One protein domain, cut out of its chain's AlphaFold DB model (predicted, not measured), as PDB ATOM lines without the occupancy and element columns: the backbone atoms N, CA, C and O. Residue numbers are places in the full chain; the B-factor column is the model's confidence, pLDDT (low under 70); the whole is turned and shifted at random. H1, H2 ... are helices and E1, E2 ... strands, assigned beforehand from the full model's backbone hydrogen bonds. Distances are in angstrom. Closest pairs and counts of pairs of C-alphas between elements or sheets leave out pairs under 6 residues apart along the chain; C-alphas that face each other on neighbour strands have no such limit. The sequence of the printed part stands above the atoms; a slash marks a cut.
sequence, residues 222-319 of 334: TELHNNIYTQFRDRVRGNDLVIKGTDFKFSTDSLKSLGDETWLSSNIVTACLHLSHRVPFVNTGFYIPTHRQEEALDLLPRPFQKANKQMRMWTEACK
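This is residues 222 to 319 of the 334 residues of an uncharacterized protein of Fusarium oxysporum f. sp. cubense (strain race 1) (UniProt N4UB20). H1 and H4 stand at opposite ends of an elongated domain, with H2, H3 and the antiparallel hairpin E1 E2 between them. The printed part has 98 residues, with four named helices and two named strands: mostly helix. It is only just loose, close to compact, with radius of gyration of the C-alphas 15.4 A and spans 49 by 32 by 22 A.

H1, residues 222 to 235, begins at C-alpha 222 (-13.453, -91.489, -7.310). E1 is residues 240 to 242, E2 249 to 251, H2 252 to 258, H3 266 to 275. H4, residues 303 to 317, 21.2 A long, ends at (-9.987, -96.025, 36.067).

H2 touches H1, closest C-alphas Lys 256 and Tyr 229, 6.9 A, and H3, closest C-alphas Ser 254 and Ile 268, 6.4 A. Between E1 and E2, N 241 and O 250 are within hydrogen-bond range, 2.8 A. Every O i to N i+4 pair is within range in H3 and H4, 9 of 10 in H1, 0 of 3 in H2, with 4 of 4 O i to N i+3.

The printed part has no cut; the link H3 to H4 is long, 27 residues; 28 residues have pLDDT under 70.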
ATOM      1  N   THR A 222     -12.057 -91.255  -7.683       56.22
ATOM      2  CA  THR A 222     -13.453 -91.489  -7.310       56.22
ATOM      3  C   THR A 222     -13.955 -92.880  -7.713       56.22
ATOM      4  O   THR A 222     -14.587 -93.551  -6.895       56.22
ATOM      5  N   GLU A 223     -13.654 -93.382  -8.924       57.72
ATOM      6  CA  GLU A 223     -14.025 -94.767  -9.277       57.72
ATOM      7  C   GLU A 223     -13.197 -95.787  -8.497       57.72
ATOM      8  O   GLU A 223     -13.732 -96.831  -8.140       57.72
ATOM      9  N   LEU A 224     -11.921 -95.509  -8.193       58.00
ATOM     10  CA  LEU A 224     -11.107 -96.414  -7.376       58.00
ATOM     11  C   LEU A 224     -11.681 -96.539  -5.959       58.00
ATOM     12  O   LEU A 224     -11.816 -97.657  -5.462       58.00
ATOM     13  N   HIS A 225     -12.071 -95.423  -5.338       60.12
ATOM     14  CA  HIS A 225     -12.723 -95.415  -4.027       60.12
ATOM     15  C   HIS A 225     -14.071 -96.136  -4.055       60.12
ATOM     16  O   HIS A 225     -14.309 -97.030  -3.248       60.12
ATOM     17  N   ASN A 226     -14.921 -95.831  -5.040       65.19
ATOM     18  CA  ASN A 226     -16.199 -96.522  -5.213       65.19
ATOM     19  C   ASN A 226     -16.007 -98.021  -5.461       65.19
ATOM     20  O   ASN A 226     -16.797 -98.827  -4.978       65.19
ATOM     21  N   ASN A 227     -14.940 -98.414  -6.155       67.31
ATOM     22  CA  ASN A 227     -14.607 -99.808  -6.406       67.31
ATOM     23  C   ASN A 227     -14.099-100.501  -5.129       67.31
ATOM     24  O   ASN A 227     -14.560-101.593  -4.820       67.31
ATOM     25  N   ILE A 228     -13.239 -99.856  -4.332       69.00
ATOM     26  CA  ILE A 228     -12.779-100.387  -3.037       69.00
ATOM     27  C   ILE A 228     -13.945-100.496  -2.050       69.00
ATOM     28  O   ILE A 228     -14.112-101.541  -1.423       69.00
ATOM     29  N   TYR A 229     -14.775 -99.455  -1.936       77.25
ATOM     30  CA  TYR A 229     -15.966 -99.459  -1.092       77.25
ATOM     31  C   TYR A 229     -16.936-100.570  -1.507       77.25
ATOM     32  O   TYR A 229     -17.351-101.354  -0.659       77.25
ATOM     33  N   THR A 230     -17.250-100.685  -2.803       75.94
ATOM     34  CA  THR A 230     -18.148-101.730  -3.325       75.94
ATOM     35  C   THR A 230     -17.562-103.125  -3.098       75.94
ATOM     36  O   THR A 230     -18.219-103.965  -2.492       75.94
ATOM     37  N   GLN A 231     -16.290-103.357  -3.450       75.12
ATOM     38  CA  GLN A 231     -15.610-104.637  -3.206       75.12
ATOM     39  C   GLN A 231     -15.581-105.018  -1.724       75.12
ATOM     40  O   GLN A 231     -15.691-106.196  -1.378       75.12
ATOM     41  N   PHE A 232     -15.383-104.040  -0.841       77.50
ATOM     42  CA  PHE A 232     -15.407-104.262   0.596       77.50
ATOM     43  C   PHE A 232     -16.827-104.580   1.072       77.50
ATOM     44  O   PHE A 232     -17.030-105.567   1.779       77.50
ATOM     45  N   ARG A 233     -17.818-103.792   0.646       79.56
ATOM     46  CA  ARG A 233     -19.224-103.962   1.018       79.56
ATOM     47  C   ARG A 233     -19.769-105.319   0.582       79.56
ATOM     48  O   ARG A 233     -20.397-105.983   1.397       79.56
ATOM     49  N   ASP A 234     -19.444-105.772  -0.625       77.19
ATOM     50  CA  ASP A 234     -19.859-107.079  -1.153       77.19
ATOM     51  C   ASP A 234     -19.316-108.257  -0.326       77.19
ATOM     52  O   ASP A 234     -19.898-109.342  -0.295       77.19
ATOM     53  N   ARG A 235     -18.191-108.056   0.369       76.44
ATOM     54  CA  ARG A 235     -17.542-109.081   1.198       76.44
ATOM     55  C   ARG A 235     -17.975-109.044   2.660       76.44
ATOM     56  O   ARG A 235     -17.770-110.028   3.374       76.44
ATOM     57  N   VAL A 236     -18.564-107.944   3.123       78.81
ATOM     58  CA  VAL A 236     -18.967-107.767   4.521       78.81
ATOM     59  C   VAL A 236     -20.468-107.998   4.661       78.81
ATOM     60  O   VAL A 236     -21.285-107.216   4.195       78.81
ATOM     61  N   ARG A 237     -20.841-109.070   5.372       74.44
ATOM     62  CA  ARG A 237     -22.252-109.410   5.645       74.44
ATOM     63  C   ARG A 237     -22.916-108.517   6.702       74.44
ATOM     64  O   ARG A 237     -24.134-108.539   6.829       74.44
ATOM     65  N   GLY A 238     -22.128-107.785   7.491       76.88
ATOM     66  CA  GLY A 238     -22.608-106.914   8.565       76.88
ATOM     67  C   GLY A 238     -22.728-105.451   8.141       76.88
ATOM     68  O   GLY A 238     -22.060-105.006   7.214       76.88
ATOM     69  N   ASN A 239     -23.561-104.688   8.844       84.56
ATOM     70  CA  ASN A 239     -23.631-103.232   8.674       84.56
ATOM     71  C   ASN A 239     -22.626-102.486   9.551       84.56
ATOM     72  O   ASN A 239     -22.372-101.317   9.299       84.56
ATOM     73  N   ASP A 240     -22.018-103.167  10.524       87.75
ATOM     74  CA  ASP A 240     -21.075-102.572  11.463       87.75
ATOM     75  C   ASP A 240     -19.691-103.207  11.340       87.75
ATOM     76  O   ASP A 240     -19.539-104.426  11.213       87.75
ATOM     77  N   LEU A 241     -18.673-102.360  11.432       85.88
ATOM     78  CA  LEU A 241     -17.269-102.717  11.526       85.88
ATOM     79  C   LEU A 241     -16.799-102.541  12.960       85.88
ATOM     80  O   LEU A 241     -17.144-101.564  13.619       85.88
ATOM     81  N   VAL A 242     -15.987-103.486  13.427       88.50
ATOM     82  CA  VAL A 242     -15.413-103.474  14.774       88.50
ATOM     83  C   VAL A 242     -13.900-103.428  14.660       88.50
ATOM     84  O   VAL A 242     -13.302-104.249  13.961       88.50
ATOM     85  N   ILE A 243     -13.266-102.491  15.363       84.31
ATOM     86  CA  ILE A 243     -11.805-102.432  15.420       84.31
ATOM     87  C   ILE A 243     -11.325-103.452  16.442       84.31
ATOM     88  O   ILE A 243     -11.605-103.345  17.638       84.31
ATOM     89  N   LYS A 244     -10.593-104.458  15.960       80.62
ATOM     90  CA  LYS A 244     -10.078-105.550  16.788       80.62
ATOM     91  C   LYS A 244      -9.273-105.008  17.976       80.62
ATOM     92  O   LYS A 244      -8.358-104.213  17.794       80.62
ATOM     93  N   GLY A 245      -9.589-105.495  19.175       76.25
ATOM     94  CA  GLY A 245      -8.933-105.066  20.416       76.25
ATOM     95  C   GLY A 245      -9.504-103.777  21.013       76.25
ATOM     96  O   GLY A 245      -8.931-103.238  21.954       76.25
ATOM     97  N   THR A 246     -10.623-103.283  20.481       80.25
ATOM     98  CA  THR A 246     -11.368-102.148  21.030       80.25
ATOM     99  C   THR A 246     -12.868-102.437  20.988       80.25
ATOM    100  O   THR A 246     -13.324-103.227  20.162       80.25
ATOM    101  N   ASP A 247     -13.643-101.740  21.816       82.56
ATOM    102  CA  ASP A 247     -15.110-101.805  21.773       82.56
ATOM    103  C   ASP A 247     -15.718-100.839  20.741       82.56
ATOM    104  O   ASP A 247     -16.938-100.683  20.665       82.56
ATOM    105  N   PHE A 248     -14.880-100.165  19.946       85.06
ATOM    106  CA  PHE A 248     -15.342 -99.191  18.969       85.06
ATOM    107  C   PHE A 248     -15.942 -99.888  17.746       85.06
ATOM    108  O   PHE A 248     -15.281-100.679  17.061       85.06
ATOM    109  N   LYS A 249     -17.207 -99.553  17.473       88.50
ATOM    110  CA  LYS A 249     -17.969-100.026  16.320       88.50
ATOM    111  C   LYS A 249     -18.471 -98.843  15.511       88.50
ATOM    112  O   LYS A 249     -18.903 -97.848  16.091       88.50
ATOM    113  N   PHE A 250     -18.447 -98.968  14.193       86.88
ATOM    114  CA  PHE A 250     -18.963 -97.945  13.293       86.88
ATOM    115  C   PHE A 250     -19.588 -98.561  12.044       86.88
ATOM    116  O   PHE A 250     -19.169 -99.628  11.600       86.88
ATOM    117  N   SER A 251     -20.577 -97.876  11.467       86.62
ATOM    118  CA  SER A 251     -21.273 -98.367  10.274       86.62
ATOM    119  C   SER A 251     -20.323 -98.476   9.083       86.62
ATOM    120  O   SER A 251     -19.513 -97.572   8.845       86.62
ATOM    121  N   THR A 252     -20.479 -99.532   8.283       84.94
ATOM    122  CA  THR A 252     -19.804 -99.710   6.994       84.94
ATOM    123  C   THR A 252     -20.026 -98.527   6.060       84.94
ATOM    124  O   THR A 252     -19.115 -98.175   5.318       84.94
ATOM    125  N   ASP A 253     -21.189 -97.869   6.128       85.12
ATOM    126  CA  ASP A 253     -21.483 -96.693   5.303       85.12
ATOM    127  C   ASP A 253     -20.568 -95.506   5.632       85.12
ATOM    128  O   ASP A 253     -20.325 -94.668   4.766       85.12
ATOM    129  N   SER A 254     -19.978 -95.464   6.833       83.81
ATOM    130  CA  SER A 254     -18.998 -94.432   7.201       83.81
ATOM    131  C   SER A 254     -17.779 -94.460   6.272       83.81
ATOM    132  O   SER A 254     -17.162 -93.420   6.050       83.81
ATOM    133  N   LEU A 255     -17.443 -95.611   5.671       83.75
ATOM    134  CA  LEU A 255     -16.344 -95.723   4.702       83.75
ATOM    135  C   LEU A 255     -16.599 -94.925   3.417       83.75
ATOM    136  O   LEU A 255     -15.636 -94.591   2.732       83.75
ATOM    137  N   LYS A 256     -17.852 -94.562   3.103       80.56
ATOM    138  CA  LYS A 256     -18.148 -93.672   1.969       80.56
ATOM    139  C   LYS A 256     -17.440 -92.328   2.120       80.56
ATOM    140  O   LYS A 256     -16.968 -91.801   1.122       80.56
ATOM    141  N   SER A 257     -17.283 -91.852   3.362       77.62
ATOM    142  CA  SER A 257     -16.619 -90.580   3.680       77.62
ATOM    143  C   SER A 257     -15.113 -90.536   3.386       77.62
ATOM    144  O   SER A 257     -14.518 -89.473   3.490       77.62
ATOM    145  N   LEU A 258     -14.488 -91.664   3.029       77.56
ATOM    146  CA  LEU A 258     -13.095 -91.702   2.562       77.56
ATOM    147  C   LEU A 258     -12.941 -91.254   1.092       77.56
ATOM    148  O   LEU A 258     -11.824 -91.261   0.582       77.56
ATOM    149  N   GLY A 259     -14.038 -90.908   0.410       70.12
ATOM    150  CA  GLY A 259     -14.008 -90.427  -0.968       70.12
ATOM    151  C   GLY A 259     -13.470 -89.003  -1.087       70.12
ATOM    152  O   GLY A 259     -13.546 -88.216  -0.145       70.12
ATOM    153  N   ASP A 260     -12.962 -88.667  -2.273       59.03
ATOM    154  CA  ASP A 260     -12.194 -87.436  -2.523       59.03
ATOM    155  C   ASP A 260     -12.985 -86.130  -2.315       59.03
ATOM    156  O   ASP A 260     -12.390 -85.088  -2.054       59.03
ATOM    157  N   GLU A 261     -14.317 -86.179  -2.422       67.69
ATOM    158  CA  GLU A 261     -15.205 -85.007  -2.324       67.69
ATOM    159  C   GLU A 261     -16.062 -85.004  -1.049       67.69
ATOM    160  O   GLU A 261     -16.950 -84.170  -0.880       67.69
ATOM    161  N   THR A 262     -15.811 -85.939  -0.132       69.44
ATOM    162  CA  THR A 262     -16.585 -86.076   1.104       69.44
ATOM    163  C   THR A 262     -15.742 -85.741   2.320       69.44
ATOM    164  O   THR A 262     -14.610 -86.194   2.457       69.44
ATOM    165  N   TRP A 263     -16.311 -84.977   3.253       74.88
ATOM    166  CA  TRP A 263     -15.686 -84.776   4.557       74.88
ATOM    167  C   TRP A 263     -15.621 -86.094   5.323       74.88
ATOM    168  O   TRP A 263     -16.626 -86.800   5.417       74.88
ATOM    169  N   LEU A 264     -14.466 -86.376   5.934       77.62
ATOM    170  CA  LEU A 264     -14.295 -87.543   6.796       77.62
ATOM    171  C   LEU A 264     -15.348 -87.537   7.907       77.62
ATOM    172  O   LEU A 264     -15.488 -86.564   8.654       77.62
ATOM    173  N   SER A 265     -16.071 -88.647   8.034       79.19
ATOM    174  CA  SER A 265     -17.042 -88.810   9.112       79.19
ATOM    175  C   SER A 265     -16.343 -88.922  10.464       79.19
ATOM    176  O   SER A 265     -15.203 -89.388  10.580       79.19
ATOM    177  N   SER A 266     -17.067 -88.547  11.518       78.44
ATOM    178  CA  SER A 266     -16.588 -88.650  12.900       78.44
ATOM    179  C   SER A 266     -16.140 -90.073  13.262       78.44
ATOM    180  O   SER A 266     -15.140 -90.268  13.963       78.44
ATOM    181  N   ASN A 267     -16.835 -91.065  12.705       84.69
ATOM    182  CA  ASN A 267     -16.539 -92.482  12.839       84.69
ATOM    183  C   ASN A 267     -15.203 -92.876  12.211       84.69
ATOM    184  O   ASN A 267     -14.431 -93.588  12.847       84.69
ATOM    185  N   ILE A 268     -14.906 -92.401  10.998       84.94
ATOM    186  CA  ILE A 268     -13.640 -92.710  10.318       84.94
ATOM    187  C   ILE A 268     -12.462 -92.060  11.034       84.94
ATOM    188  O   ILE A 268     -11.454 -92.722  11.272       84.94
ATOM    189  N   VAL A 269     -12.598 -90.804  11.462       82.75
ATOM    190  CA  VAL A 269     -11.540 -90.135  12.235       82.75
ATOM    191  C   VAL A 269     -11.282 -90.877  13.549       82.75
ATOM    192  O   VAL A 269     -10.137 -91.186  13.877       82.75
ATOM    193  N   THR A 270     -12.342 -91.234  14.280       83.12
ATOM    194  CA  THR A 270     -12.223 -91.988  15.539       83.12
ATOM    195  C   THR A 270     -11.636 -93.384  15.305       83.12
ATOM    196  O   THR A 270     -10.787 -93.830  16.076       83.12
ATOM    197  N   ALA A 271     -12.000 -94.049  14.205       85.75
ATOM    198  CA  ALA A 271     -11.416 -95.327  13.817       85.75
ATOM    199  C   ALA A 271      -9.903 -95.222  13.585       85.75
ATOM    200  O   ALA A 271      -9.140 -96.030  14.115       85.75
ATOM    201  N   CYS A 272      -9.451 -94.192  12.868       84.31
ATOM    202  CA  CYS A 272      -8.029 -93.927  12.662       84.31
ATOM    203  C   CYS A 272      -7.287 -93.693  13.986       84.31
ATOM    204  O   CYS A 272      -6.176 -94.190  14.152       84.31
ATOM    205  N   LEU A 273      -7.903 -93.011  14.956       84.12
ATOM    206  CA  LEU A 273      -7.319 -92.828  16.292       84.12
ATOM    207  C   LEU A 273      -7.235 -94.129  17.107       84.12
ATOM    208  O   LEU A 273      -6.440 -94.217  18.040       84.12
ATOM    209  N   HIS A 274      -8.079 -95.121  16.819       83.06
ATOM    210  CA  HIS A 274      -7.989 -96.449  17.430       83.06
ATOM    211  C   HIS A 274      -6.945 -97.340  16.742       83.06
ATOM    212  O   HIS A 274      -6.359 -98.196  17.400       83.06
ATOM    213  N   LEU A 275      -6.721 -97.141  15.440       84.12
ATOM    214  CA  LEU A 275      -5.732 -97.873  14.642       84.12
ATOM    215  C   LEU A 275      -4.318 -97.283  14.733       84.12
ATOM    216  O   LEU A 275      -3.355 -97.963  14.382       84.12
ATOM    217  N   SER A 276      -4.177 -96.030  15.171       81.62
ATOM    218  CA  SER A 276      -2.881 -95.371  15.282       81.62
ATOM    219  C   SER A 276      -2.002 -96.020  16.352       81.62
ATOM    220  O   SER A 276      -2.464 -96.504  17.390       81.62
ATOM    221  N   HIS A 277      -0.691 -96.017  16.102       76.69
ATOM    222  CA  HIS A 277       0.272 -96.414  17.116       76.69
ATOM    223  C   HIS A 277       0.249 -95.389  18.253       76.69
ATOM    224  O   HIS A 277       0.490 -94.200  18.036       76.69
ATOM    225  N   ARG A 278      -0.055 -95.851  19.467       70.50
ATOM    226  CA  ARG A 278      -0.154 -95.016  20.666       70.50
ATOM    227  C   ARG A 278       0.612 -95.653  21.815       70.50
ATOM    228  O   ARG A 278       0.650 -96.876  21.948       70.50
ATOM    229  N   VAL A 279       1.190 -94.808  22.662       71.44
ATOM    230  CA  VAL A 279       1.786 -95.242  23.929       71.44
ATOM    231  C   VAL A 279       0.697 -95.796  24.867       71.44
ATOM    232  O   VAL A 279      -0.429 -95.294  24.839       71.44
ATOM    233  N   PRO A 280       0.994 -96.806  25.709       64.25
ATOM    234  CA  PRO A 280      -0.022 -97.555  26.465       64.25
ATOM    235  C   PRO A 280      -0.938 -96.726  27.381       64.25
ATOM    236  O   PRO A 280      -2.055 -97.140  27.667       64.25
ATOM    237  N   PHE A 281      -0.483 -95.558  27.835       69.50
ATOM    238  CA  PHE A 281      -1.211 -94.674  28.754       69.50
ATOM    239  C   PHE A 281      -2.040 -93.584  28.050       69.50
ATOM    240  O   PHE A 281      -2.641 -92.738  28.715       69.50
ATOM    241  N   VAL A 282      -2.072 -93.571  26.713       69.94
ATOM    242  CA  VAL A 282      -2.881 -92.624  25.934       69.94
ATOM    243  C   VAL A 282      -4.201 -93.276  25.537       69.94
ATOM    244  O   VAL A 282      -4.250 -94.217  24.744       69.94
ATOM    245  N   ASN A 283      -5.290 -92.731  26.075       71.44
ATOM    246  CA  ASN A 283      -6.644 -93.159  25.743       71.44
ATOM    247  C   ASN A 283      -7.141 -92.469  24.467       71.44
ATOM    248  O   ASN A 283      -6.983 -91.258  24.301       71.44
ATOM    249  N   THR A 284      -7.798 -93.232  23.591       74.44
ATOM    250  CA  THR A 284      -8.479 -92.683  22.408       74.44
ATOM    251  C   THR A 284      -9.903 -92.276  22.775       74.44
ATOM    252  O   THR A 284     -10.695 -93.104  23.228       74.44
ATOM    253  N   GLY A 285     -10.211 -90.991  22.592       73.81
ATOM    254  CA  GLY A 285     -11.562 -90.442  22.698       73.81
ATOM    255  C   GLY A 285     -12.320 -90.465  21.379       73.81
ATOM    256  O   GLY A 285     -11.885 -91.077  20.410       73.81
ATOM    257  N   PHE A 286     -13.455 -89.775  21.343       71.00
ATOM    258  CA  PHE A 286     -14.221 -89.571  20.115       71.00
ATOM    259  C   PHE A 286     -13.921 -88.201  19.498       71.00
ATOM    260  O   PHE A 286     -13.640 -87.229  20.203       71.00
ATOM    261  N   TYR A 287     -13.999 -88.130  18.172       72.38
ATOM    262  CA  TYR A 287     -13.860 -86.886  17.421       72.38
ATOM    263  C   TYR A 287     -15.077 -85.968  17.621       72.38
ATOM    264  O   TYR A 287     -16.220 -86.426  17.578       72.38
ATOM    265  N   ILE A 288     -14.835 -84.669  17.821       70.44
ATOM    266  CA  ILE A 288     -15.877 -83.636  17.883       70.44
ATOM    267  C   ILE A 288     -15.751 -82.779  16.618       70.44
ATOM    268  O   ILE A 288     -14.805 -81.994  16.536       70.44
ATOM    269  N   PRO A 289     -16.666 -82.906  15.640       64.50
ATOM    270  CA  PRO A 289     -16.659 -82.038  14.470       64.50
ATOM    271  C   PRO A 289     -16.948 -80.594  14.894       64.50
ATOM    272  O   PRO A 289     -17.944 -80.322  15.564       64.50
ATOM    273  N   THR A 290     -16.068 -79.669  14.516       63.97
ATOM    274  CA  THR A 290     -16.256 -78.219  14.699       63.97
ATOM    275  C   THR A 290     -16.790 -77.538  13.438       63.97
ATOM    276  O   THR A 290     -17.236 -76.393  13.504       63.97
ATOM    277  N   HIS A 291     -16.784 -78.232  12.296       61.06
ATOM    278  CA  HIS A 291     -17.314 -77.740  11.030       61.06
ATOM    279  C   HIS A 291     -18.822 -77.988  10.919       61.06
ATOM    280  O   HIS A 291     -19.353 -78.998  11.383       61.06
ATOM    281  N   ARG A 292     -19.535 -77.048  10.291       52.44
ATOM    282  CA  ARG A 292     -20.978 -77.152  10.054       52.44
ATOM    283  C   ARG A 292     -21.212 -78.053   8.838       52.44
ATOM    284  O   ARG A 292     -21.098 -77.589   7.711       52.44
ATOM    285  N   GLN A 293     -21.506 -79.332   9.061       55.50
ATOM    286  CA  GLN A 293     -22.060 -80.197   8.013       55.50
ATOM    287  C   GLN A 293     -23.507 -79.774   7.717       55.50
ATOM    288  O   GLN A 293     -24.287 -79.546   8.642       55.50
ATOM    289  N   GLU A 294     -23.857 -79.642   6.434       47.97
ATOM    290  CA  GLU A 294     -25.240 -79.392   5.986       47.97
ATOM    291  C   GLU A 294     -26.152 -80.603   6.239       47.97
ATOM    292  O   GLU A 294     -27.359 -80.450   6.420       47.97
ATOM    293  N   GLU A 295     -25.575 -81.801   6.346       52.22
ATOM    294  CA  GLU A 295     -26.293 -83.021   6.696       52.22
ATOM    295  C   GLU A 295     -26.319 -83.219   8.217       52.22
ATOM    296  O   GLU A 295     -25.306 -83.463   8.869       52.22
ATOM    297  N   ALA A 296     -27.517 -83.135   8.797       50.75
ATOM    298  CA  ALA A 296     -27.778 -83.201  10.236       50.75
ATOM    299  C   ALA A 296     -27.513 -84.574  10.901       50.75
ATOM    300  O   ALA A 296     -27.892 -84.773  12.055       50.75
ATOM    301  N   LEU A 297     -26.911 -85.536  10.195       51.09
ATOM    302  CA  LEU A 297     -26.886 -86.944  10.604       51.09
ATOM    303  C   LEU A 297     -25.886 -87.262  11.732       51.09
ATOM    304  O   LEU A 297     -26.096 -88.241  12.440       51.09
ATOM    305  N   ASP A 298     -24.877 -86.417  11.968       53.72
ATOM    306  CA  ASP A 298     -23.723 -86.773  12.819       53.72
ATOM    307  C   ASP A 298     -23.410 -85.769  13.950       53.72
ATOM    308  O   ASP A 298     -22.350 -85.829  14.585       53.72
ATOM    309  N   LEU A 299     -24.323 -84.841  14.262       59.66
ATOM    310  CA  LEU A 299     -24.130 -83.928  15.393       59.66
ATOM    311  C   LEU A 299     -24.238 -84.691  16.719       59.66
ATOM    312  O   LEU A 299     -25.325 -84.955  17.232       59.66
ATOM    313  N   LEU A 300     -23.081 -85.013  17.303       62.84
ATOM    314  CA  LEU A 300     -22.978 -85.572  18.649       62.84
ATOM    315  C   LEU A 300     -23.722 -84.664  19.645       62.84
ATOM    316  O   LEU A 300     -23.310 -83.518  19.850       62.84
ATOM    317  N   PRO A 301     -24.784 -85.147  20.319       64.38
ATOM    318  CA  PRO A 301     -25.510 -84.327  21.272       64.38
ATOM    319  C   PRO A 301     -24.609 -84.006  22.468       64.38
ATOM    320  O   PRO A 301     -24.107 -84.901  23.151       64.38
ATOM    321  N   ARG A 302     -24.427 -82.706  22.734       71.81
ATOM    322  CA  ARG A 302     -23.639 -82.168  23.860       71.81
ATOM    323  C   ARG A 302     -22.206 -82.739  23.905       71.81
ATOM    324  O   ARG A 302     -21.813 -83.365  24.896       71.81
ATOM    325  N   PRO A 303     -21.395 -82.492  22.864       70.50
ATOM    326  CA  PRO A 303     -20.126 -83.189  22.654       70.50
ATOM    327  C   PRO A 303     -19.139 -82.963  23.807       70.50
ATOM    328  O   PRO A 303     -18.535 -83.910  24.308       70.50
ATOM    329  N   PHE A 304     -19.067 -81.736  24.330       74.94
ATOM    330  CA  PHE A 304     -18.207 -81.397  25.466       74.94
ATOM    331  C   PHE A 304     -18.648 -82.046  26.785       74.94
ATOM    332  O   PHE A 304     -17.805 -82.418  27.600       74.94
ATOM    333  N   GLN A 305     -19.954 -82.242  27.001       77.75
ATOM    334  CA  GLN A 305     -20.442 -82.947  28.195       77.75
ATOM    335  C   GLN A 305     -20.072 -84.428  28.136       77.75
ATOM    336  O   GLN A 305     -19.628 -85.000  29.134       77.75
ATOM    337  N   LYS A 306     -20.210 -85.038  26.956       73.81
ATOM    338  CA  LYS A 306     -19.814 -86.425  26.719       73.81
ATOM    339  C   LYS A 306     -18.300 -86.605  26.883       73.81
ATOM    340  O   LYS A 306     -17.881 -87.560  27.531       73.81
ATOM    341  N   ALA A 307     -17.501 -85.650  26.403       73.81
ATOM    342  CA  ALA A 307     -16.046 -85.686  26.525       73.81
ATOM    343  C   ALA A 307     -15.632 -85.584  27.996       73.81
ATOM    344  O   ALA A 307     -14.869 -86.408  28.489       73.81
ATOM    345  N   ASN A 308     -16.235 -84.653  28.736       76.38
ATOM    346  CA  ASN A 308     -15.981 -84.484  30.164       76.38
ATOM    347  C   ASN A 308     -16.387 -85.731  30.980       76.38
ATOM    348  O   ASN A 308     -15.678 -86.149  31.894       76.38
ATOM    349  N   LYS A 309     -17.506 -86.388  30.636       81.00
ATOM    350  CA  LYS A 309     -17.892 -87.669  31.253       81.00
ATOM    351  C   LYS A 309     -16.845 -88.757  30.996       81.00
ATOM    352  O   LYS A 309     -16.441 -89.436  31.933       81.00
ATOM    353  N   GLN A 310     -16.384 -88.898  29.756       77.12
ATOM    354  CA  GLN A 310     -15.394 -89.911  29.389       77.12
ATOM    355  C   GLN A 310     -14.034 -89.658  30.060       77.12
ATOM    356  O   GLN A 310     -13.418 -90.582  30.585       77.12
ATOM    357  N   MET A 311     -13.606 -88.396  30.136       74.12
ATOM    358  CA  MET A 311     -12.390 -87.999  30.850       74.12
ATOM    359  C   MET A 311     -12.454 -88.336  32.343       74.12
ATOM    360  O   MET A 311     -11.451 -88.779  32.907       74.12
ATOM    361  N   ARG A 312     -13.618 -88.162  32.985       77.62
ATOM    362  CA  ARG A 312     -13.824 -88.578  34.381       77.62
ATOM    363  C   ARG A 312     -13.707 -90.089  34.548       77.62
ATOM    364  O   ARG A 312     -12.924 -90.521  35.383       77.62
ATOM    365  N   MET A 313     -14.362 -90.869  33.684       79.44
ATOM    366  CA  MET A 313     -14.264 -92.335  33.707       79.44
ATOM    367  C   MET A 313     -12.816 -92.824  33.582       79.44
ATOM    368  O   MET A 313     -12.396 -93.704  34.326       79.44
ATOM    369  N   TRP A 314     -12.023 -92.236  32.682       74.94
ATOM    370  CA  TRP A 314     -10.604 -92.587  32.569       74.94
ATOM    371  C   TRP A 314      -9.798 -92.194  33.803       74.94
ATOM    372  O   TRP A 314      -8.911 -92.934  34.210       74.94
ATOM    373  N   THR A 315     -10.107 -91.051  34.413       71.12
ATOM    374  CA  THR A 315      -9.417 -90.590  35.626       71.12
ATOM    375  C   THR A 315      -9.701 -91.520  36.809       71.12
ATOM    376  O   THR A 315      -8.784 -91.865  37.549       71.12
ATOM    377  N   GLU A 316     -10.946 -91.979  36.946       76.12
ATOM    378  CA  GLU A 316     -11.362 -92.961  37.956       76.12
ATOM    379  C   GLU A 316     -10.725 -94.339  37.709       76.12
ATOM    380  O   GLU A 316     -10.260 -94.983  38.649       76.12
ATOM    381  N   ALA A 317     -10.630 -94.767  36.446       71.19
ATOM    382  CA  ALA A 317      -9.987 -96.025  36.067       71.19
ATOM    383  C   ALA A 317      -8.457 -96.014  36.268       71.19
ATOM    384  O   ALA A 317      -7.893 -97.048  36.614       71.19
ATOM    385  N   CYS A 318      -7.788 -94.861  36.095       66.06
ATOM    386  CA  CYS A 318      -6.331 -94.734  36.255       66.06
ATOM    387  C   CYS A 318      -5.863 -94.743  37.739       66.06
ATOM    388  O   CYS A 318      -4.655 -94.713  37.957       66.06
ATOM    389  N   LYS A 319      -6.761 -94.736  38.751       60.75
ATOM    390  CA  LYS A 319      -6.469 -94.741  40.217       60.75
ATOM    391  C   LYS A 319      -5.262 -93.888  40.686       60.75
ATOM    392  O   LYS A 319      -4.673 -94.160  41.724       60.75
TER     393      LYS A 319